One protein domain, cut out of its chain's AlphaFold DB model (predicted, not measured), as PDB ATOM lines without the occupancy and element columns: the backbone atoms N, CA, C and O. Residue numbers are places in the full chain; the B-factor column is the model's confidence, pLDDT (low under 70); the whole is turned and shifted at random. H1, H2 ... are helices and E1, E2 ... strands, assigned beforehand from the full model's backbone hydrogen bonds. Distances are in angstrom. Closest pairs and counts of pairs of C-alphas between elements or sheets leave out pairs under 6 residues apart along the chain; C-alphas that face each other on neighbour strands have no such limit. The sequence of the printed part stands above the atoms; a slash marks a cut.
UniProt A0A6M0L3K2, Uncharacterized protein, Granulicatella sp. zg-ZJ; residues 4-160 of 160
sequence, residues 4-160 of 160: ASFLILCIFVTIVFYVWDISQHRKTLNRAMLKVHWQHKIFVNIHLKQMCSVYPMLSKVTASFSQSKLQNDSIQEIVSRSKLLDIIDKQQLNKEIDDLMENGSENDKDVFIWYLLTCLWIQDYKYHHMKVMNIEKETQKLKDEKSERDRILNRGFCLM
ATOM      1  N   ALA A   4      50.580  26.910 -88.735       82.12
ATOM      2  CA  ALA A   4      51.108  27.787 -87.693       82.12
ATOM      3  C   ALA A   4      50.014  28.586 -86.953       82.12
ATOM      4  O   ALA A   4      50.034  28.675 -85.730       82.12
ATOM      5  N   SER A   5      49.024  29.127 -87.669       84.06
ATOM      6  CA  SER A   5      47.910  29.876 -87.073       84.06
ATOM      7  C   SER A   5      46.995  28.973 -86.240       84.06
ATOM      8  O   SER A   5      46.499  29.396 -85.200       84.06
ATOM      9  N   PHE A   6      46.805  27.721 -86.669       87.38
ATOM     10  CA  PHE A   6      46.053  26.723 -85.905       87.38
ATOM     11  C   PHE A   6      46.782  26.325 -84.614       87.38
ATOM     12  O   PHE A   6      46.171  26.308 -83.552       87.38
ATOM     13  N   LEU A   7      48.100  26.099 -84.672       89.25
ATOM     14  CA  LEU A   7      48.911  25.804 -83.484       89.25
ATOM     15  C   LEU A   7      48.884  26.942 -82.457       89.25
ATOM     16  O   LEU A   7      48.710  26.687 -81.267       89.25
ATOM     17  N   ILE A   8      48.997  28.195 -82.909       90.44
ATOM     18  CA  ILE A   8      48.908  29.370 -82.027       90.44
ATOM     19  C   ILE A   8      47.534  29.432 -81.347       90.44
ATOM     20  O   ILE A   8      47.458  29.660 -80.139       90.44
ATOM     21  N   LEU A   9      46.454  29.170 -82.092       89.88
ATOM     22  CA  LEU A   9      45.102  29.103 -81.538       89.88
ATOM     23  C   LEU A   9      44.987  28.001 -80.470       89.88
ATOM     24  O   LEU A   9      44.476  28.262 -79.385       89.88
ATOM     25  N   CYS A  10      45.500  26.797 -80.736       89.62
ATOM     26  CA  CYS A  10      45.470  25.685 -79.781       89.62
ATOM     27  C   CYS A  10      46.237  25.991 -78.487       89.62
ATOM     28  O   CYS A  10      45.751  25.678 -77.396       89.62
ATOM     29  N   ILE A  11      47.406  26.631 -78.587       91.31
ATOM     30  CA  ILE A  11      48.192  27.051 -77.419       91.31
ATOM     31  C   ILE A  11      47.415  28.096 -76.615       91.31
ATOM     32  O   ILE A  11      47.284  27.965 -75.399       91.31
ATOM     33  N   PHE A  12      46.845  29.099 -77.288       92.50
ATOM     34  CA  PHE A  12      46.070  30.145 -76.625       92.50
ATOM     35  C   PHE A  12      44.851  29.574 -75.891       92.50
ATOM     36  O   PHE A  12      44.637  29.871 -74.716       92.50
ATOM     37  N   VAL A  13      44.093  28.695 -76.550       92.06
ATOM     38  CA  VAL A  13      42.932  28.020 -75.959       92.06
ATOM     39  C   VAL A  13      43.343  27.201 -74.733       92.06
ATOM     40  O   VAL A  13      42.711  27.320 -73.685       92.06
ATOM     41  N   THR A  14      44.437  26.442 -74.819       90.31
ATOM     42  CA  THR A  14      44.967  25.663 -73.686       90.31
ATOM     43  C   THR A  14      45.318  26.554 -72.493       90.31
ATOM     44  O   THR A  14      44.949  26.238 -71.363       90.31
ATOM     45  N   ILE A  15      45.974  27.697 -72.725       92.00
ATOM     46  CA  ILE A  15      46.319  28.651 -71.659       92.00
ATOM     47  C   ILE A  15      45.054  29.230 -71.017       92.00
ATOM     48  O   ILE A  15      44.969  29.306 -69.792       92.00
ATOM     49  N   VAL A  16      44.055  29.608 -71.820       91.19
ATOM     50  CA  VAL A  16      42.784  30.143 -71.308       91.19
ATOM     51  C   VAL A  16      42.070  29.112 -70.433       91.19
ATOM     52  O   VAL A  16      41.650  29.448 -69.324       91.19
ATOM     53  N   PHE A  17      41.977  27.858 -70.886       90.00
ATOM     54  CA  PHE A  17      41.390  26.779 -70.089       90.00
ATOM     55  C   PHE A  17      42.173  26.522 -68.802       90.00
ATOM     56  O   PHE A  17      41.561  26.399 -67.748       90.00
ATOM     57  N   TYR A  18      43.506  26.523 -68.855       87.12
ATOM     58  CA  TYR A  18      44.355  26.350 -67.675       87.12
ATOM     59  C   TYR A  18      44.143  27.456 -66.629       87.12
ATOM     60  O   TYR A  18      43.960  27.181 -65.443       87.12
ATOM     61  N   VAL A  19      44.105  28.723 -67.058       85.06
ATOM     62  CA  VAL A  19      43.842  29.861 -66.160       85.06
ATOM     63  C   VAL A  19      42.432  29.783 -65.570       85.06
ATOM     64  O   VAL A  19      42.236  30.074 -64.384       85.06
ATOM     65  N   TRP A  20      41.443  29.383 -66.372       84.62
ATOM     66  CA  TRP A  20      40.072  29.212 -65.899       84.62
ATOM     67  C   TRP A  20      39.965  28.083 -64.869       84.62
ATOM     68  O   TRP A  20      39.385  28.296 -63.803       84.62
ATOM     69  N   ASP A  21      40.569  26.931 -65.140       81.75
ATOM     70  CA  ASP A  21      40.559  25.771 -64.254       81.75
ATOM     71  C   ASP A  21      41.200  26.088 -62.894       81.75
ATOM     72  O   ASP A  21      40.574  25.910 -61.846       81.75
ATOM     73  N   ILE A  22      42.376  26.729 -62.892       80.88
ATOM     74  CA  ILE A  22      43.018  27.220 -61.661       80.88
ATOM     75  C   ILE A  22      42.106  28.183 -60.896       80.88
ATOM     76  O   ILE A  22      42.025  28.128 -59.666       80.88
ATOM     77  N   SER A  23      41.421  29.084 -61.603       75.44
ATOM     78  CA  SER A  23      40.493  30.032 -60.985       75.44
ATOM     79  C   SER A  23      39.315  29.318 -60.314       75.44
ATOM     80  O   SER A  23      38.948  29.661 -59.188       75.44
ATOM     81  N   GLN A  24      38.746  28.293 -60.956       77.75
ATOM     82  CA  GLN A  24      37.656  27.498 -60.381       77.75
ATOM     83  C   GLN A  24      38.125  26.655 -59.195       77.75
ATOM     84  O   GLN A  24      37.474  26.669 -58.148       77.75
ATOM     85  N   HIS A  25      39.279  25.997 -59.303       75.25
ATOM     86  CA  HIS A  25      39.868  25.238 -58.202       75.25
ATOM     87  C   HIS A  25      40.100  26.108 -56.967       75.25
ATOM     88  O   HIS A  25      39.689  25.742 -55.863       75.25
ATOM     89  N   ARG A  26      40.671  27.304 -57.148       71.75
ATOM     90  CA  ARG A  26      40.876  28.263 -56.054       71.75
ATOM     91  C   ARG A  26      39.560  28.721 -55.422       71.75
ATOM     92  O   ARG A  26      39.466  28.790 -54.199       71.75
ATOM     93  N   LYS A  27      38.524  28.996 -56.225       72.38
ATOM     94  CA  LYS A  27      37.187  29.347 -55.707       72.38
ATOM     95  C   LYS A  27      36.590  28.223 -54.864       72.38
ATOM     96  O   LYS A  27      36.041  28.491 -53.796       72.38
ATOM     97  N   THR A  28      36.700  26.980 -55.323       75.06
ATOM     98  CA  THR A  28      36.196  25.808 -54.596       75.06
ATOM     99  C   THR A  28      36.949  25.599 -53.286       75.06
ATOM    100  O   THR A  28      36.311  25.400 -52.254       75.06
ATOM    101  N   LEU A  29      38.280  25.731 -53.298       74.62
ATOM    102  CA  LEU A  29      39.106  25.632 -52.095       74.62
ATOM    103  C   LEU A  29      38.722  26.694 -51.056       74.62
ATOM    104  O   LEU A  29      38.499  26.357 -49.897       74.62
ATOM    105  N   ASN A  30      38.543  27.949 -51.475       72.00
ATOM    106  CA  ASN A  30      38.116  29.025 -50.575       72.00
ATOM    107  C   ASN A  30      36.748  28.756 -49.949       72.00
ATOM    108  O   ASN A  30      36.565  28.985 -48.757       72.00
ATOM    109  N   ARG A  31      35.783  28.251 -50.729       75.25
ATOM    110  CA  ARG A  31      34.461  27.876 -50.201       75.25
ATOM    111  C   ARG A  31      34.564  26.741 -49.185       75.25
ATOM    112  O   ARG A  31      33.896  26.792 -48.157       75.25
ATOM    113  N   ALA A  32      35.398  25.738 -49.458       77.38
ATOM    114  CA  ALA A  32      35.639  24.638 -48.530       77.38
ATOM    115  C   ALA A  32      36.299  25.131 -47.232       77.38
ATOM    116  O   ALA A  32      35.843  24.781 -46.148       77.38
ATOM    117  N   MET A  33      37.306  26.000 -47.330       77.94
ATOM    118  CA  MET A  33      37.974  26.601 -46.172       77.94
ATOM    119  C   MET A  33      37.026  27.467 -45.346       77.94
ATOM    120  O   MET A  33      36.991  27.332 -44.129       77.94
ATOM    121  N   LEU A  34      36.212  28.306 -45.991       78.50
ATOM    122  CA  LEU A  34      35.193  29.102 -45.313       78.50
ATOM    123  C   LEU A  34      34.209  28.199 -44.556       78.50
ATOM    124  O   LEU A  34      33.877  28.469 -43.407       78.50
ATOM    125  N   LYS A  35      33.787  27.087 -45.168       81.25
ATOM    126  CA  LYS A  35      32.921  26.102 -44.514       81.25
ATOM    127  C   LYS A  35      33.589  25.484 -43.282       81.25
ATOM    128  O   LYS A  35      32.960  25.417 -42.231       81.25
ATOM    129  N   VAL A  36      34.853  25.070 -43.387       83.62
ATOM    130  CA  VAL A  36      35.620  24.516 -42.254       83.62
ATOM    131  C   VAL A  36      35.784  25.555 -41.142       83.62
ATOM    132  O   VAL A  36      35.555  25.247 -39.974       83.62
ATOM    133  N   HIS A  37      36.095  26.803 -41.499       86.44
ATOM    134  CA  HIS A  37      36.195  27.929 -40.568       86.44
ATOM    135  C   HIS A  37      34.909  28.103 -39.753       86.44
ATOM    136  O   HIS A  37      34.951  28.162 -38.524       86.44
ATOM    137  N   TRP A  38      33.748  28.102 -40.411       84.25
ATOM    138  CA  TRP A  38      32.459  28.226 -39.722       84.25
ATOM    139  C   TRP A  38      32.050  26.972 -38.955       84.25
ATOM    140  O   TRP A  38      31.370  27.092 -37.941       84.25
ATOM    141  N   GLN A  39      32.493  25.779 -39.353       83.94
ATOM    142  CA  GLN A  39      32.309  24.570 -38.542       83.94
ATOM    143  C   GLN A  39      33.102  24.640 -37.229       83.94
ATOM    144  O   GLN A  39      32.611  24.201 -36.188       83.94
ATOM    145  N   HIS A  40      34.279  25.271 -37.247       85.69
ATOM    146  CA  HIS A  40      35.116  25.452 -36.061       85.69
ATOM    147  C   HIS A  40      34.495  26.385 -35.000       85.69
ATOM    148  O   HIS A  40      34.916  26.377 -33.843       85.69
ATOM    149  N   LYS A  41      33.419  27.120 -35.326       86.50
ATOM    150  CA  LYS A  41      32.726  28.010 -34.374       86.50
ATOM    151  C   LYS A  41      32.186  27.290 -33.132       86.50
ATOM    152  O   LYS A  41      32.006  27.925 -32.097       86.50
ATOM    153  N   ILE A  42      31.921  25.981 -33.212       84.94
ATOM    154  CA  ILE A  42      31.468  25.176 -32.062       84.94
ATOM    155  C   ILE A  42      32.567  25.103 -30.997       84.94
ATOM    156  O   ILE A  42      32.293  25.375 -29.831       84.94
ATOM    157  N   PHE A  43      33.801  24.796 -31.409       87.00
ATOM    158  CA  PHE A  43      34.969  24.782 -30.526       87.00
ATOM    159  C   PHE A  43      35.190  26.164 -29.902       87.00
ATOM    160  O   PHE A  43      35.257  26.299 -28.681       87.00
ATOM    161  N   VAL A  44      35.168  27.207 -30.737       88.69
ATOM    162  CA  VAL A  44      35.316  28.602 -30.299       88.69
ATOM    163  C   VAL A  44      34.262  28.975 -29.251       88.69
ATOM    164  O   VAL A  44      34.597  29.507 -28.200       88.69
ATOM    165  N   ASN A  45      32.990  28.631 -29.471       87.56
ATOM    166  CA  ASN A  45      31.907  28.922 -28.527       87.56
ATOM    167  C   ASN A  45      32.073  28.248 -27.158       87.56
ATOM    168  O   ASN A  45      31.601  28.792 -26.157       87.56
ATOM    169  N   ILE A  46      32.711  27.078 -27.100       87.69
ATOM    170  CA  ILE A  46      33.002  26.390 -25.837       87.69
ATOM    171  C   ILE A  46      34.079  27.159 -25.067       87.69
ATOM    172  O   ILE A  46      33.883  27.468 -23.890       87.69
ATOM    173  N   HIS A  47      35.168  27.533 -25.741       88.81
ATOM    174  CA  HIS A  47      36.299  28.225 -25.117       88.81
ATOM    175  C   HIS A  47      36.009  29.688 -24.770       88.81
ATOM    176  O   HIS A  47      36.497  30.186 -23.759       88.81
ATOM    177  N   LEU A  48      35.127  30.360 -25.514       88.44
ATOM    178  CA  LEU A  48      34.720  31.737 -25.214       88.44
ATOM    179  C   LEU A  48      34.159  31.901 -23.796       88.44
ATOM    180  O   LEU A  48      34.393  32.918 -23.149       88.44
ATOM    181  N   LYS A  49      33.446  30.893 -23.281       85.12
ATOM    182  CA  LYS A  49      32.903  30.933 -21.912       85.12
ATOM    183  C   LYS A  49      33.992  30.917 -20.842       85.12
ATOM    184  O   LYS A  49      33.762  31.423 -19.750       85.12
ATOM    185  N   GLN A  50      35.141  30.321 -21.150       86.31
ATOM    186  CA  GLN A  50      36.263  30.172 -20.227       86.31
ATOM    187  C   GLN A  50      37.158  31.412 -20.244       86.31
ATOM    188  O   GLN A  50      37.605  31.849 -19.190       86.31
ATOM    189  N   MET A  51      37.363  32.015 -21.419       87.81
ATOM    190  CA  MET A  51      38.247  33.174 -21.564       87.81
ATOM    191  C   MET A  51      37.567  34.522 -21.287       87.81
ATOM    192  O   MET A  51      38.261  35.519 -21.140       87.81
ATOM    193  N   CYS A  52      36.235  34.579 -21.183       87.31
ATOM    194  CA  CYS A  52      35.486  35.831 -20.989       87.31
ATOM    195  C   CYS A  52      35.933  36.641 -19.759       87.31
ATOM    196  O   CYS A  52      35.863  37.866 -19.774       87.31
ATOM    197  N   SER A  53      36.421  35.977 -18.708       86.12
ATOM    198  CA  SER A  53      36.949  36.646 -17.513       86.12
ATOM    199  C   SER A  53      38.348  37.241 -17.697       86.12
ATOM    200  O   SER A  53      38.691  38.171 -16.974       86.12
ATOM    201  N   VAL A  54      39.147  36.707 -18.625       89.69
ATOM    202  CA  VAL A  54      40.553  37.095 -18.846       89.69
ATOM    203  C   VAL A  54      40.674  38.037 -20.046       89.69
ATOM    204  O   VAL A  54      41.288  39.094 -19.947       89.69
ATOM    205  N   TYR A  55      40.006  37.693 -21.148       91.00
ATOM    206  CA  TYR A  55      39.986  38.426 -22.414       91.00
ATOM    207  C   TYR A  55      38.541  38.814 -22.787       91.00
ATOM    208  O   TYR A  55      37.939  38.228 -23.701       91.00
ATOM    209  N   PRO A  56      37.914  39.746 -22.040       90.56
ATOM    210  CA  PRO A  56      36.503  40.085 -22.206       90.56
ATOM    211  C   PRO A  56      36.198  40.727 -23.563       90.56
ATOM    212  O   PRO A  56      35.150  40.447 -24.154       90.56
ATOM    213  N   MET A  57      37.094  41.565 -24.088       91.44
ATOM    214  CA  MET A  57      36.888  42.221 -25.371       91.44
ATOM    215  C   MET A  57      37.047  41.241 -26.533       91.44
ATOM    216  O   MET A  57      36.170  41.194 -27.401       91.44
ATOM    217  N   LEU A  58      38.093  40.408 -26.524       90.38
ATOM    218  CA  LEU A  58      38.267  39.328 -27.501       90.38
ATOM    219  C   LEU A  58      37.061  38.383 -27.490       90.38
ATOM    220  O   LEU A  58      36.542  38.013 -28.547       90.38
ATOM    221  N   SER A  59      36.560  38.057 -26.298       91.12
ATOM    222  CA  SER A  59      35.374  37.218 -26.148       91.12
ATOM    223  C   SER A  59      34.139  37.849 -26.773       91.12
ATOM    224  O   SER A  59      33.431  37.202 -27.545       91.12
ATOM    225  N   LYS A  60      33.898  39.132 -26.487       90.38
ATOM    226  CA  LYS A  60      32.766  39.899 -27.015       90.38
ATOM    227  C   LYS A  60      32.779  39.941 -28.544       90.38
ATOM    228  O   LYS A  60      31.767  39.629 -29.176       90.38
ATOM    229  N   VAL A  61      33.909  40.303 -29.154       90.06
ATOM    230  CA  VAL A  61      33.990  40.436 -30.620       90.06
ATOM    231  C   VAL A  61      33.903  39.089 -31.316       90.06
ATOM    232  O   VAL A  61      33.220  38.974 -32.332       90.06
ATOM    233  N   THR A  62      34.510  38.051 -30.751       90.00
ATOM    234  CA  THR A  62      34.465  36.709 -31.332       90.00
ATOM    235  C   THR A  62      33.069  36.107 -31.215       90.00
ATOM    236  O   THR A  62      32.543  35.595 -32.205       90.00
ATOM    237  N   ALA A  63      32.426  36.253 -30.049       88.25
ATOM    238  CA  ALA A  63      31.051  35.817 -29.819       88.25
ATOM    239  C   ALA A  63      30.069  36.478 -30.791       88.25
ATOM    240  O   ALA A  63      29.145  35.811 -31.261       88.25
ATOM    241  N   SER A  64      30.300  37.753 -31.145       87.62
ATOM    242  CA  SER A  64      29.466  38.464 -32.122       87.62
ATOM    243  C   SER A  64      29.363  37.694 -33.443       87.62
ATOM    244  O   SER A  64      28.275  37.595 -34.000       87.62
ATOM    245  N   PHE A  65      30.447  37.049 -33.889       86.88
ATOM    246  CA  PHE A  65      30.464  36.225 -35.096       86.88
ATOM    247  C   PHE A  65      30.016  34.782 -34.839       86.88
ATOM    248  O   PHE A  65      29.157  34.265 -35.558       86.88
ATOM    249  N   SER A  66      30.582  34.114 -33.831       83.88
ATOM    250  CA  SER A  66      30.405  32.672 -33.609       83.88
ATOM    251  C   SER A  66      29.006  32.281 -33.118       83.88
ATOM    252  O   SER A  66      28.586  31.139 -33.326       83.88
ATOM    253  N   GLN A  67      28.275  33.205 -32.484       81.06
ATOM    254  CA  GLN A  67      26.908  32.996 -31.982       81.06
ATOM    255  C   GLN A  67      25.829  33.583 -32.900       81.06
ATOM    256  O   GLN A  67      24.635  33.485 -32.605       81.06
ATOM    257  N   SER A  68      26.222  34.184 -34.025       74.56
ATOM    258  CA  SER A  68      25.268  34.723 -34.989       74.56
ATOM    259  C   SER A  68      24.369  33.608 -35.553       74.56
ATOM    260  O   SER A  68      24.836  32.550 -35.979       74.56
ATOM    261  N   LYS A  69      23.045  33.835 -35.578       63.44
ATOM    262  CA  LYS A  69      22.043  32.901 -36.145       63.44
ATOM    263  C   LYS A  69      22.035  32.891 -37.682       63.44
ATOM    264  O   LYS A  69      20.996  32.662 -38.296       63.44
ATOM    265  N   LEU A  70      23.170  33.172 -38.314       63.06
ATOM    266  CA  LEU A  70      23.308  33.214 -39.763       63.06
ATOM    267  C   LEU A  70      23.251  31.773 -40.284       63.06
ATOM    268  O   LEU A  70      24.250  31.062 -40.319       63.06
ATOM    269  N   GLN A  71      22.039  31.321 -40.620       48.06
ATOM    270  CA  GLN A  71      21.719  29.925 -40.944       48.06
ATOM    271  C   GLN A  71      22.396  29.398 -42.217       48.06
ATOM    272  O   GLN A  71      22.355  28.195 -42.447       48.06
ATOM    273  N   ASN A  72      23.041  30.257 -43.013       51.50
ATOM    274  CA  ASN A  72      23.634  29.871 -44.295       51.50
ATOM    275  C   ASN A  72      25.129  30.176 -44.449       51.50
ATOM    276  O   ASN A  72      25.612  30.136 -45.580       51.50
ATOM    277  N   ASP A  73      25.865  30.494 -43.370       54.59
ATOM    278  CA  ASP A  73      27.310  30.818 -43.429       54.59
ATOM    279  C   ASP A  73      27.647  31.792 -44.589       54.59
ATOM    280  O   ASP A  73      28.709  31.752 -45.220       54.59
ATOM    281  N   SER A  74      26.680  32.657 -44.920       67.62
ATOM    282  CA  SER A  74      26.756  33.588 -46.032       67.62
ATOM    283  C   SER A  74      27.700  34.696 -45.604       67.62
ATOM    284  O   SER A  74      27.320  35.619 -44.884       67.62
ATOM    285  N   ILE A  75      28.955  34.601 -46.042       70.88
ATOM    286  CA  ILE A  75      29.959  35.637 -45.783       70.88
ATOM    287  C   ILE A  75      29.463  37.023 -46.225       70.88
ATOM    288  O   ILE A  75      29.811  38.011 -45.597       70.88
ATOM    289  N   GLN A  76      28.576  37.099 -47.228       73.75
ATOM    290  CA  GLN A  76      27.891  38.334 -47.629       73.75
ATOM    291  C   GLN A  76      27.079  38.961 -46.498       73.75
ATOM    292  O   GLN A  76      27.138  40.172 -46.297       73.75
ATOM    293  N   GLU A  77      26.323  38.151 -45.765       76.00
ATOM    294  CA  GLU A  77      25.464  38.627 -44.683       76.00
ATOM    295  C   GLU A  77      26.275  39.010 -43.439       76.00
ATOM    296  O   GLU A  77      25.985  40.002 -42.774       76.00
ATOM    297  N   ILE A  78      27.352  38.271 -43.165       79.25
ATOM    298  CA  ILE A  78      28.334  38.626 -42.130       79.25
ATOM    299  C   ILE A  78      28.988  39.964 -42.478       79.25
ATOM    300  O   ILE A  78      29.101  40.858 -41.642       79.25
ATOM    301  N   VAL A  79      29.388  40.132 -43.736       79.19
ATOM    302  CA  VAL A  79      30.033  41.348 -44.225       79.19
ATOM    303  C   VAL A  79      29.102  42.551 -44.135       79.19
ATOM    304  O   VAL A  79      29.546  43.599 -43.660       79.19
ATOM    305  N   SER A  80      27.839  42.418 -44.543       78.19
ATOM    306  CA  SER A  80      26.881  43.531 -44.534       78.19
ATOM    307  C   SER A  80      26.538  44.013 -43.123       78.19
ATOM    308  O   SER A  80      26.291  45.201 -42.937       78.19
ATOM    309  N   ARG A  81      26.579  43.120 -42.127       81.88
ATOM    310  CA  ARG A  81      26.323  43.435 -40.712       81.88
ATOM    311  C   ARG A  81      27.588  43.762 -39.912       81.88
ATOM    312  O   ARG A  81      27.495  44.208 -38.772       81.88
ATOM    313  N   SER A  82      28.766  43.532 -40.489       83.44
ATOM    314  CA  SER A  82      30.039  43.822 -39.829       83.44
ATOM    315  C   SER A  82      30.355  45.315 -39.835       83.44
ATOM    316  O   SER A  82      30.373  45.965 -40.889       83.44
ATOM    317  N   LYS A  83      30.709  45.842 -38.665       85.19
ATOM    318  CA  LYS A  83      31.246  47.192 -38.487       85.19
ATOM    319  C   LYS A  83      32.697  47.138 -38.027       85.19
ATOM    320  O   LYS A  83      33.140  46.136 -37.471       85.19
ATOM    321  N   LEU A  84      33.440  48.208 -38.303       85.88
ATOM    322  CA  LEU A  84      34.762  48.390 -37.709       85.88
ATOM    323  C   LEU A  84      34.612  48.571 -36.196       85.88
ATOM    324  O   LEU A  84      33.611  49.119 -35.733       85.88
ATOM    325  N   LEU A  85      35.609  48.111 -35.447       84.62
ATOM    326  CA  LEU A  85      35.687  48.377 -34.018       84.62
ATOM    327  C   LEU A  85      35.916  49.863 -33.756       84.62
ATOM    328  O   LEU A  85      36.742  50.508 -34.410       84.62
ATOM    329  N   ASP A  86      35.211  50.379 -32.754       85.62
ATOM    330  CA  ASP A  86      35.430  51.726 -32.245       85.62
ATOM    331  C   ASP A  86      36.809  51.816 -31.566       85.62
ATOM    332  O   ASP A  86      37.386  50.814 -31.139       85.62
ATOM    333  N   ILE A  87      37.362  53.027 -31.461       83.06
ATOM    334  CA  ILE A  87      38.751  53.248 -31.013       83.06
ATOM    335  C   ILE A  87      39.010  52.659 -29.617       83.06
ATOM    336  O   ILE A  87      40.055  52.049 -29.400       83.06
ATOM    337  N   ILE A  88      38.061  52.821 -28.690       84.88
ATOM    338  CA  ILE A  88      38.165  52.331 -27.306       84.88
ATOM    339  C   ILE A  88      38.188  50.799 -27.287       84.88
ATOM    340  O   ILE A  88      39.116  50.190 -26.757       84.88
ATOM    341  N   ASP A  89      37.201  50.196 -27.945       86.50
ATOM    342  CA  ASP A  89      37.042  48.753 -28.112       86.50
ATOM    343  C   ASP A  89      38.311  48.134 -28.742       86.50
ATOM    344  O   ASP A  89      38.834  47.122 -28.275       86.50
ATOM    345  N   LYS A  90      38.882  48.791 -29.753       85.81
ATOM    346  CA  LYS A  90      40.127  48.374 -30.408       85.81
ATOM    347  C   LYS A  90      41.354  48.466 -29.497       85.81
ATOM    348  O   LYS A  90      42.190  47.568 -29.511       85.81
ATOM    349  N   GLN A  91      41.493  49.539 -28.720       86.69
ATOM    350  CA  GLN A  91      42.608  49.678 -27.778       86.69
ATOM    351  C   GLN A  91      42.564  48.601 -26.694       86.69
ATOM    352  O   GLN A  91      43.608  48.066 -26.326       86.69
ATOM    353  N   GLN A  92      41.369  48.278 -26.201       88.50
ATOM    354  CA  GLN A  92      41.190  47.201 -25.236       88.50
ATOM    355  C   GLN A  92      41.529  45.841 -25.852       88.50
ATOM    356  O   GLN A  92      42.295  45.086 -25.261       88.50
ATOM    357  N   LEU A  93      41.044  45.570 -27.067       89.50
ATOM    358  CA  LEU A  93      41.360  44.340 -27.789       89.50
ATOM    359  C   LEU A  93      42.870  44.173 -28.016       89.50
ATOM    360  O   LEU A  93      43.402  43.095 -27.792       89.50
ATOM    361  N   ASN A  94      43.577  45.235 -28.413       87.12
ATOM    362  CA  ASN A  94      45.024  45.170 -28.627       87.12
ATOM    363  C   ASN A  94      45.791  44.842 -27.339       87.12
ATOM    364  O   ASN A  94      46.709  44.032 -27.380       87.12
ATOM    365  N   LYS A  95      45.390  45.420 -26.201       88.88
ATOM    366  CA  LYS A  95      45.994  45.096 -24.898       88.88
ATOM    367  C   LYS A  95      45.774  43.634 -24.518       88.88
ATOM    368  O   LYS A  95      46.704  42.984 -24.057       88.88
ATOM    369  N   GLU A  96      44.558  43.130 -24.722       91.06
ATOM    370  CA  GLU A  96      44.231  41.722 -24.472       91.06
ATOM    371  C   GLU A  96      45.038  40.787 -25.383       91.06
ATOM    372  O   GLU A  96      45.480  39.736 -24.937       91.06
ATOM    373  N   ILE A  97      45.284  41.177 -26.636       88.69
ATOM    374  CA  ILE A  97      46.088  40.389 -27.578       88.69
ATOM    375  C   ILE A  97      47.571  40.402 -27.211       88.69
ATOM    376  O   ILE A  97      48.207  39.356 -27.302       88.69
ATOM    377  N   ASP A  98      48.129  41.548 -26.812       87.81
ATOM    378  CA  ASP A  98      49.522  41.610 -26.355       87.81
ATOM    379  C   ASP A  98      49.733  40.659 -25.158       87.81
ATOM    380  O   ASP A  98      50.652  39.842 -25.194       87.81
ATOM    381  N   ASP A  99      48.827  40.666 -24.171       89.44
ATOM    382  CA  ASP A  99      48.881  39.725 -23.040       89.44
ATOM    383  C   ASP A  99      48.676  38.261 -23.470       89.44
ATOM    384  O   ASP A  99      49.420  37.376 -23.055       89.44
ATOM    385  N   LEU A 100      47.718  37.988 -24.359       90.50
ATOM    386  CA  LEU A 100      47.449  36.643 -24.875       90.50
ATOM    387  C   LEU A 100      48.637  36.054 -25.651       90.50
ATOM    388  O   LEU A 100      48.869  34.844 -25.612       90.50
ATOM    389  N   MET A 101      49.406  36.884 -26.355       84.44
ATOM    390  CA  MET A 101      50.600  36.429 -27.068       84.44
ATOM    391  C   MET A 101      51.745  36.068 -26.114       84.44
ATOM    392  O   MET A 101      52.517  35.162 -26.432       84.44
ATOM    393  N   GLU A 102      51.851  36.748 -24.972       87.00
ATOM    394  CA  GLU A 102      52.901  36.520 -23.972       87.00
ATOM    395  C   GLU A 102      52.543  35.393 -22.993       87.00
ATOM    396  O   GLU A 102      53.377  34.532 -22.714       87.00
ATOM    397  N   ASN A 103      51.296  35.363 -22.519       87.38
ATOM    398  CA  ASN A 103      50.861  34.551 -21.377       87.38
ATOM    399  C   ASN A 103      49.682  33.610 -21.691       87.38
ATOM    400  O   ASN A 103      49.333  32.766 -20.864       87.38
ATOM    401  N   GLY A 104      49.053  33.748 -22.861       86.31
ATOM    402  CA  GLY A 104      47.831  33.023 -23.213       86.31
ATOM    403  C   GLY A 104      48.051  31.536 -23.496       86.31
ATOM    404  O   GLY A 104      49.100  31.110 -23.995       86.31
ATOM    405  N   SER A 105      47.023  30.732 -23.218       89.56
ATOM    406  CA  SER A 105      47.030  29.309 -23.559       89.56
ATOM    407  C   SER A 105      46.920  29.098 -25.074       89.56
ATOM    408  O   SER A 105      46.417  29.956 -25.800       89.56
ATOM    409  N   GLU A 106      47.342  27.933 -25.572       87.38
ATOM    410  CA  GLU A 106      47.185  27.597 -26.998       87.38
ATOM    411  C   GLU A 106      45.715  27.644 -27.450       87.38
ATOM    412  O   GLU A 106      45.422  28.132 -28.537       87.38
ATOM    413  N   ASN A 107      44.772  27.261 -26.583       88.31
ATOM    414  CA  ASN A 107      43.343  27.335 -26.899       88.31
ATOM    415  C   ASN A 107      42.854  28.787 -27.059       88.31
ATOM    416  O   ASN A 107      42.028  29.067 -27.928       88.31
ATOM    417  N   ASP A 108      43.358  29.719 -26.243       88.62
ATOM    418  CA  ASP A 108      42.995  31.138 -26.355       88.62
ATOM    419  C   ASP A 108      43.577  31.743 -27.638       88.62
ATOM    420  O   ASP A 108      42.904  32.497 -28.346       88.62
ATOM    421  N   LYS A 109      44.803  31.338 -27.995       88.62
ATOM    422  CA  LYS A 109      45.432  31.693 -29.274       88.62
ATOM    423  C   LYS A 109      44.654  31.153 -30.464       88.62
ATOM    424  O   LYS A 109      44.473  31.891 -31.430       88.62
ATOM    425  N   ASP A 110      44.137  29.930 -30.400       88.31
ATOM    426  CA  ASP A 110      43.297  29.368 -31.463       88.31
ATOM    427  C   ASP A 110      42.001  30.170 -31.653       88.31
ATOM    428  O   ASP A 110      41.589  30.444 -32.786       88.31
ATOM    429  N   VAL A 111      41.386  30.634 -30.562       90.38
ATOM    430  CA  VAL A 111      40.210  31.514 -30.638       90.38
ATOM    431  C   VAL A 111      40.558  32.879 -31.229       90.38
ATOM    432  O   VAL A 111      39.824  33.384 -32.085       90.38
ATOM    433  N   PHE A 112      41.699  33.450 -30.851       90.38
ATOM    434  CA  PHE A 112      42.208  34.671 -31.468       90.38
ATOM    435  C   PHE A 112      42.482  34.496 -32.973       90.38
ATOM    436  O   PHE A 112      42.051  35.326 -33.778       90.38
ATOM    437  N   ILE A 113      43.133  33.403 -33.379       87.44
ATOM    438  CA  ILE A 113      43.395  33.077 -34.789       87.44
ATOM    439  C   ILE A 113      42.077  32.973 -35.556       87.44
ATOM    440  O   ILE A 113      41.954  33.523 -36.653       87.44
ATOM    441  N   TRP A 114      41.066  32.328 -34.974       90.38
ATOM    442  CA  TRP A 114      39.745  32.234 -35.584       90.38
ATOM    443  C   TRP A 114      39.091  33.615 -35.766       90.38
ATOM    444  O   TRP A 114      38.560  33.926 -36.841       90.38
ATOM    445  N   TYR A 115      39.160  34.488 -34.759       90.62
ATOM    446  CA  TYR A 115      38.674  35.865 -34.878       90.62
ATOM    447  C   TYR A 115      39.399  36.631 -35.994       90.62
ATOM    448  O   TYR A 115      38.777  37.309 -36.818       90.62
ATOM    449  N   LEU A 116      40.715  36.478 -36.067       86.88
ATOM    450  CA  LEU A 116      41.538  37.202 -37.017       86.88
ATOM    451  C   LEU A 116      41.307  36.722 -38.459       86.88
ATOM    452  O   LEU A 116      41.146  37.547 -39.363       86.88
ATOM    453  N   LEU A 117      41.184  35.410 -38.673       84.75
ATOM    454  CA  LEU A 117      40.767  34.837 -39.955       84.75
ATOM    455  C   LEU A 117      39.388  35.359 -40.373       84.75
ATOM    456  O   LEU A 117      39.186  35.697 -41.538       84.75
ATOM    457  N   THR A 118      38.454  35.500 -39.430       87.50
ATOM    458  CA  THR A 118      37.135  36.094 -39.703       87.50
ATOM    459  C   THR A 118      37.263  37.538 -40.200       87.50
ATOM    460  O   THR A 118      36.648  37.901 -41.206       87.50
ATOM    461  N   CYS A 119      38.106  38.353 -39.559       85.12
ATOM    462  CA  CYS A 119      38.374  39.726 -39.997       85.12
ATOM    463  C   CYS A 119      39.006  39.779 -41.395       85.12
ATOM    464  O   CYS A 119      38.616  40.614 -42.213       85.12
ATOM    465  N   LEU A 120      39.930  38.862 -41.695       81.38
ATOM    466  CA  LEU A 120      40.544  38.730 -43.016       81.38
ATOM    467  C   LEU A 120      39.523  38.379 -44.100       81.38
ATOM    468  O   LEU A 120      39.489  39.039 -45.138       81.38
ATOM    469  N   TRP A 121      38.643  37.407 -43.845       80.44
ATOM    470  CA  TRP A 121      37.555  37.066 -44.763       80.44
ATOM    471  C   TRP A 121      36.642  38.261 -45.036       80.44
ATOM    472  O   TRP A 121      36.295  38.517 -46.188       80.44
ATOM    473  N   ILE A 122      36.286  39.027 -44.001       82.06
ATOM    474  CA  ILE A 122      35.460  40.233 -44.149       82.06
ATOM    475  C   ILE A 122      36.192  41.300 -44.965       82.06
ATOM    476  O   ILE A 122      35.592  41.914 -45.849       82.06
ATOM    477  N   GLN A 123      37.479  41.522 -44.700       79.06
ATOM    478  CA  GLN A 123      38.289  42.498 -45.420       79.06
ATOM    479  C   GLN A 123      38.437  42.124 -46.902       79.06
ATOM    480  O   GLN A 123      38.197  42.965 -47.771       79.06
ATOM    481  N   ASP A 124      38.790  40.875 -47.203       77.19
ATOM    482  CA  ASP A 124      38.929  40.387 -48.578       77.19
ATOM    483  C   ASP A 124      37.594  40.465 -49.334       77.19
ATOM    484  O   ASP A 124      37.535  40.869 -50.500       77.19
ATOM    485  N   TYR A 125      36.486  40.184 -48.647       76.75
ATOM    486  CA  TYR A 125      35.158  40.327 -49.226       76.75
ATOM    487  C   TYR A 125      34.783  41.796 -49.493       76.75
ATOM    488  O   TYR A 125      34.310  42.109 -50.586       76.75
ATOM    489  N   LYS A 126      35.004  42.705 -48.528       73.00
ATOM    490  CA  LYS A 126      34.642  44.135 -48.636       73.00
ATOM    491  C   LYS A 126      35.470  44.894 -49.670       73.00
ATOM    492  O   LYS A 126      34.919  45.741 -50.364       73.00
ATOM    493  N   TYR A 127      36.773  44.630 -49.751       70.88
ATOM    494  CA  TYR A 127      37.697  45.467 -50.529       70.88
ATOM    495  C   TYR A 127      38.237  44.796 -51.792       70.88
ATOM    496  O   TYR A 127      38.731  45.485 -52.686       70.88
ATOM    497  N   HIS A 128      38.173  43.466 -51.881       64.75
ATOM    498  CA  HIS A 128      38.825  42.722 -52.960       64.75
ATOM    499  C   HIS A 128      37.911  41.723 -53.675       64.75
ATOM    500  O   HIS A 128      38.378  41.036 -54.584       64.75
ATOM    501  N   HIS A 129      36.615  41.682 -53.337       59.62
ATOM    502  CA  HIS A 129      35.623  40.795 -53.952       59.62
ATOM    503  C   HIS A 129      36.079  39.328 -54.000       59.62
ATOM    504  O   HIS A 129      35.866  38.638 -54.999       59.62
ATOM    505  N   MET A 130      36.674  38.842 -52.905       54.94
ATOM    506  CA  MET A 130      37.112  37.450 -52.772       54.94
ATOM    507  C   MET A 130      38.335  37.117 -53.660       54.94
ATOM    508  O   MET A 130      38.351  36.103 -54.373       54.94
ATOM    509  N   LYS A 131      39.374  37.971 -53.654       50.53
ATOM    510  CA  LYS A 131      40.655  37.633 -54.295       50.53
ATOM    511  C   LYS A 131      41.351  36.597 -53.425       50.53
ATOM    512  O   LYS A 131      41.957  36.926 -52.422       50.53
ATOM    513  N   VAL A 132      41.274  35.348 -53.879       50.41
ATOM    514  CA  VAL A 132      41.913  34.144 -53.328       50.41
ATOM    515  C   VAL A 132      42.998  34.427 -52.283       50.41
ATOM    516  O   VAL A 132      44.166  34.609 -52.632       50.41
ATOM    517  N   MET A 133      42.608  34.420 -51.005       56.62
ATOM    518  CA  MET A 133      43.560  34.459 -49.900       56.62
ATOM    519  C   MET A 133      44.432  33.206 -49.939       56.62
ATOM    520  O   MET A 133      43.930  32.082 -49.950       56.62
ATOM    521  N   ASN A 134      45.751  33.388 -49.930       59.69
ATOM    522  CA  ASN A 134      46.671  32.292 -49.654       59.69
ATOM    523  C   ASN A 134      46.797  32.134 -48.133       59.69
ATOM    524  O   ASN A 134      47.722  32.656 -47.517       59.69
ATOM    525  N   ILE A 135      45.807  31.463 -47.545       56.12
ATOM    526  CA  ILE A 135      45.602  31.398 -46.093       56.12
ATOM    527  C   ILE A 135      46.780  30.743 -45.376       56.12
ATOM    528  O   ILE A 135      47.090  31.161 -44.273       56.12
ATOM    529  N   GLU A 136      47.482  29.784 -45.979       54.12
ATOM    530  CA  GLU A 136      48.661  29.160 -45.360       54.12
ATOM    531  C   GLU A 136      49.780  30.187 -45.133       54.12
ATOM    532  O   GLU A 136      50.298  30.330 -44.026       54.12
ATOM    533  N   LYS A 137      50.069  30.999 -46.159       61.91
ATOM    534  CA  LYS A 137      51.062  32.075 -46.070       61.91
ATOM    535  C   LYS A 137      50.621  33.180 -45.110       61.91
ATOM    536  O   LYS A 137      51.450  33.714 -44.381       61.91
ATOM    537  N   GLU A 138      49.337  33.525 -45.105       61.91
ATOM    538  CA  GLU A 138      48.803  34.548 -44.200       61.91
ATOM    539  C   GLU A 138      48.768  34.043 -42.748       61.91
ATOM    540  O   GLU A 138      49.210  34.751 -41.858       61.91
ATOM    541  N   THR A 139      48.373  32.794 -42.495       58.47
ATOM    542  CA  THR A 139      48.347  32.187 -41.150       58.47
ATOM    543  C   THR A 139      49.746  32.091 -40.551       58.47
ATOM    544  O   THR A 139      49.920  32.388 -39.371       58.47
ATOM    545  N   GLN A 140      50.753  31.733 -41.351       62.06
ATOM    546  CA  GLN A 140      52.137  31.692 -40.883       62.06
ATOM    547  C   GLN A 140      52.656  33.097 -40.537       62.06
ATOM    548  O   GLN A 140      53.154  33.318 -39.436       62.06
ATOM    549  N   LYS A 141      52.440  34.087 -41.415       63.28
ATOM    550  CA  LYS A 141      52.795  35.489 -41.128       63.28
ATOM    551  C   LYS A 141      52.108  36.034 -39.877       63.28
ATOM    552  O   LYS A 141      52.698  36.813 -39.144       63.28
ATOM    553  N   LEU A 142      50.868  35.630 -39.616       62.69
ATOM    554  CA  LEU A 142      50.122  36.062 -38.433       62.69
ATOM    555  C   LEU A 142      50.708  35.544 -37.123       62.69
ATOM    556  O   LEU A 142      50.587  36.214 -36.091       62.69
ATOM    557  N   LYS A 143      51.327  34.364 -37.158       61.50
ATOM    558  CA  LYS A 143      52.048  33.807 -36.016       61.50
ATOM    559  C   LYS A 143      53.378  34.536 -35.813       61.50
ATOM    560  O   LYS A 143      53.668  34.943 -34.687       61.50
ATOM    561  N   ASP A 144      54.090  34.812 -36.904       65.00
ATOM    562  CA  ASP A 144      55.496  35.225 -36.861       65.00
ATOM    563  C   ASP A 144      55.723  36.758 -36.884       65.00
ATOM    564  O   ASP A 144      56.735  37.233 -36.371       65.00
ATOM    565  N   GLU A 145      54.796  37.567 -37.417       71.56
ATOM    566  CA  GLU A 145      54.995  39.010 -37.648       71.56
ATOM    567  C   GLU A 145      53.991  39.896 -36.881       71.56
ATOM    568  O   GLU A 145      52.816  40.022 -37.245       71.56
ATOM    569  N   LYS A 146      54.471  40.611 -35.849       66.88
ATOM    570  CA  LYS A 146      53.658  41.578 -35.077       66.88
ATOM    571  C   LYS A 146      53.051  42.677 -35.964       66.88
ATOM    572  O   LYS A 146      51.882  43.013 -35.803       66.88
ATOM    573  N   SER A 147      53.793  43.161 -36.964       66.62
ATOM    574  CA  SER A 147      53.321  44.185 -37.907       66.62
ATOM    575  C   SER A 147      52.114  43.747 -38.738       66.62
ATOM    576  O   SER A 147      51.258  44.573 -39.061       66.62
ATOM    577  N   GLU A 148      52.022  42.461 -39.086       64.31
ATOM    578  CA  GLU A 148      50.918  41.937 -39.893       64.31
ATOM    579  C   GLU A 148      49.644  41.796 -39.050       64.31
ATOM    580  O   GLU A 148      48.559  42.187 -39.497       64.31
ATOM    581  N   ARG A 149      49.784  41.351 -37.790       66.88
ATOM    582  CA  ARG A 149      48.691  41.384 -36.803       66.88
ATOM    583  C   ARG A 149      48.185  42.804 -36.584       66.88
ATOM    584  O   ARG A 149      46.985  43.037 -36.714       66.88
ATOM    585  N   ASP A 150      49.082  43.757 -36.342       67.31
ATOM    586  CA  ASP A 150      48.722  45.159 -36.109       67.31
ATOM    587  C   ASP A 150      48.006  45.772 -37.319       67.31
ATOM    588  O   ASP A 150      47.063  46.550 -37.161       67.31
ATOM    589  N   ARG A 151      48.383  45.395 -38.549       68.19
ATOM    590  CA  ARG A 151      47.699  45.836 -39.775       68.19
ATOM    591  C   ARG A 151      46.249  45.349 -39.843       68.19
ATOM    592  O   ARG A 151      45.377  46.105 -40.274       68.19
ATOM    593  N   ILE A 152      45.988  44.106 -39.443       63.81
ATOM    594  CA  ILE A 152      44.650  43.495 -39.510       63.81
ATOM    595  C   ILE A 152      43.789  43.952 -38.334       63.81
ATOM    596  O   ILE A 152      42.650  44.365 -38.540       63.81
ATOM    597  N   LEU A 153      44.355  44.012 -37.127       66.25
ATOM    598  CA  LEU A 153      43.714  44.607 -35.951       66.25
ATOM    599  C   LEU A 153      43.427  46.090 -36.147       66.25
ATOM    600  O   LEU A 153      42.426  46.612 -35.648       66.25
ATOM    601  N   ASN A 154      44.235  46.773 -36.964       66.94
ATOM    602  CA  ASN A 154      43.940  48.140 -37.350       66.94
ATOM    603  C   ASN A 154      42.585  48.296 -38.051       66.94
ATOM    604  O   ASN A 154      41.992  49.373 -37.956       66.94
ATOM    605  N   ARG A 155      42.090  47.218 -38.669       64.88
ATOM    606  CA  ARG A 155      40.777  47.089 -39.309       64.88
ATOM    607  C   ARG A 155      39.918  46.002 -38.646       64.88
ATOM    608  O   ARG A 155      39.133  45.363 -39.339       64.88
ATOM    609  N   GLY A 156      40.063  45.774 -37.339       72.00
ATOM    610  CA  GLY A 156      39.258  44.788 -36.615       72.00
ATOM    611  C   GLY A 156      37.755  45.035 -36.787       72.00
ATOM    612  O   GLY A 156      37.304  46.184 -36.808       72.00
ATOM    613  N   PHE A 157      36.986  43.955 -36.928       76.38
ATOM    614  CA  PHE A 157      35.539  43.999 -37.136       76.38
ATOM    615  C   PHE A 157      34.777  43.372 -35.960       76.38
ATOM    616  O   PHE A 157      35.310  42.530 -35.236       76.38
ATOM    617  N   CYS A 158      33.507  43.741 -35.809       73.81
ATOM    618  CA  CYS A 158      32.510  43.029 -35.005       73.81
ATOM    619  C   CYS A 158      31.146  43.039 -35.713       73.81
ATOM    620  O   CYS A 158      30.916  43.871 -36.597       73.81
ATOM    621  N   LEU A 159      30.250  42.115 -35.355       71.75
ATOM    622  CA  LEU A 159      28.842  42.205 -35.761       71.75
ATOM    623  C   LEU A 159      28.075  43.155 -34.838       71.75
ATOM    624  O   LEU A 159      28.361  43.229 -33.640       71.75
ATOM    625  N   MET A 160      27.125  43.884 -35.428       54.91
ATOM    626  CA  MET A 160      26.155  44.727 -34.722       54.91
ATOM    627  C   MET A 160      24.932  43.924 -34.283       54.91
ATOM    628  O   MET A 160      24.494  43.045 -35.065       54.91
TER     629      MET A 160
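AT A GLANCE: This is residues 4 to 160 of the 160 residues of an uncharacterized protein of Granulicatella sp. zg-ZJ (UniProt A0A6M0L3K2). A compact body of mostly crossed helices, with H6 through its middle, has one long helix, H1, whose residues 4 to 22 stick out like a handle. Round H6 pack the hairpin of H2 and H3, then H4, H5 and H8, with the small antiparallel sheet E1 - E2 beside H3, H4 and H6. The printed part has 157 residues, with eight named helices and two named strands in the order H1 H2 H3 H4 E1 H5 H6 H7 H8 E2, mostly helix. The whole is loose, with a radius of gyration of the C-alphas of 18.9 A, and spans 71 by 35 by 27 A, the handle making the length.

HOW THE PARTS SIT: H1, residues 4 to 39, is close but not clearly touching H6, residues 106 to 128; their closest C-alphas, of His 37 and Trp 114, are 7.5 A apart. H1 and H2, residues 41 to 51, meet only through their link. H2 and H3, residues 56 to 66, form a helical hairpin at a shallow tilt of 17 degrees; their closest C-alphas, of Lys 41 and Ser 66, are 5.3 A apart. H6 is the hub, touching five helices. Its residues 107 to 114 alone touch H2, closest at the C-alphas of Val 44 and Val 111, 5.7 A. Its residues 111 to 115 alone touch H3, closest at the C-alphas of Thr 62 and Tyr 115, 5.6 A. Its residues 121 to 126 alone touch H4, residues 75 to 81, about perpendicular at 86 degrees; the closest C-alphas, of Val 79 and Ile 122, are 5.5 A apart. E1, residues 82 to 84, and E2, residues 157 to 159, are antiparallel, with N 83 and O 158 within hydrogen-bond range at 2.9 A. H5, residues 87 to 103, and H6 form a helical hairpin at a steep tilt of 42 degrees; their closest C-alphas, of Leu 100 and Lys 109, are 6.9 A apart. H7, residues 135 to 144, is near H6 and only just touches H8, residues 146 to 153, only at the corner, with 3 pairs of C-alphas within 8 A, the closest Leu 142 and Arg 149 at 5.7 A. H6 touches H8 with residues 116 to 120 alone, closest at the C-alphas of Leu 120 and Ile 152, 7.2 A. Every O i to N i+4 pair is within hydrogen-bond range in H1, H4, H5, H6, H7 and H8, against 5 of 7 in H2 and 6 of 7 in H3.

IN THESE COORDINATES: H1 begins at C-alpha 4, (51.108, 27.787, -87.693), and is 52.7 A long. H5 is 24.3 A long and H6 31.2 A. E2 ends at C-alpha 159, (28.842, 42.205, -35.761).

THE WHOLE: The two C-alphas farthest apart, of Ala 4 and Ser 53, are 72.1 A apart. The printed part has no cut and no long link. Mean pLDDT of the printed part is 79.3; residues 69 to 74, 128 to 144, 146 to 155 and 160 are under 70.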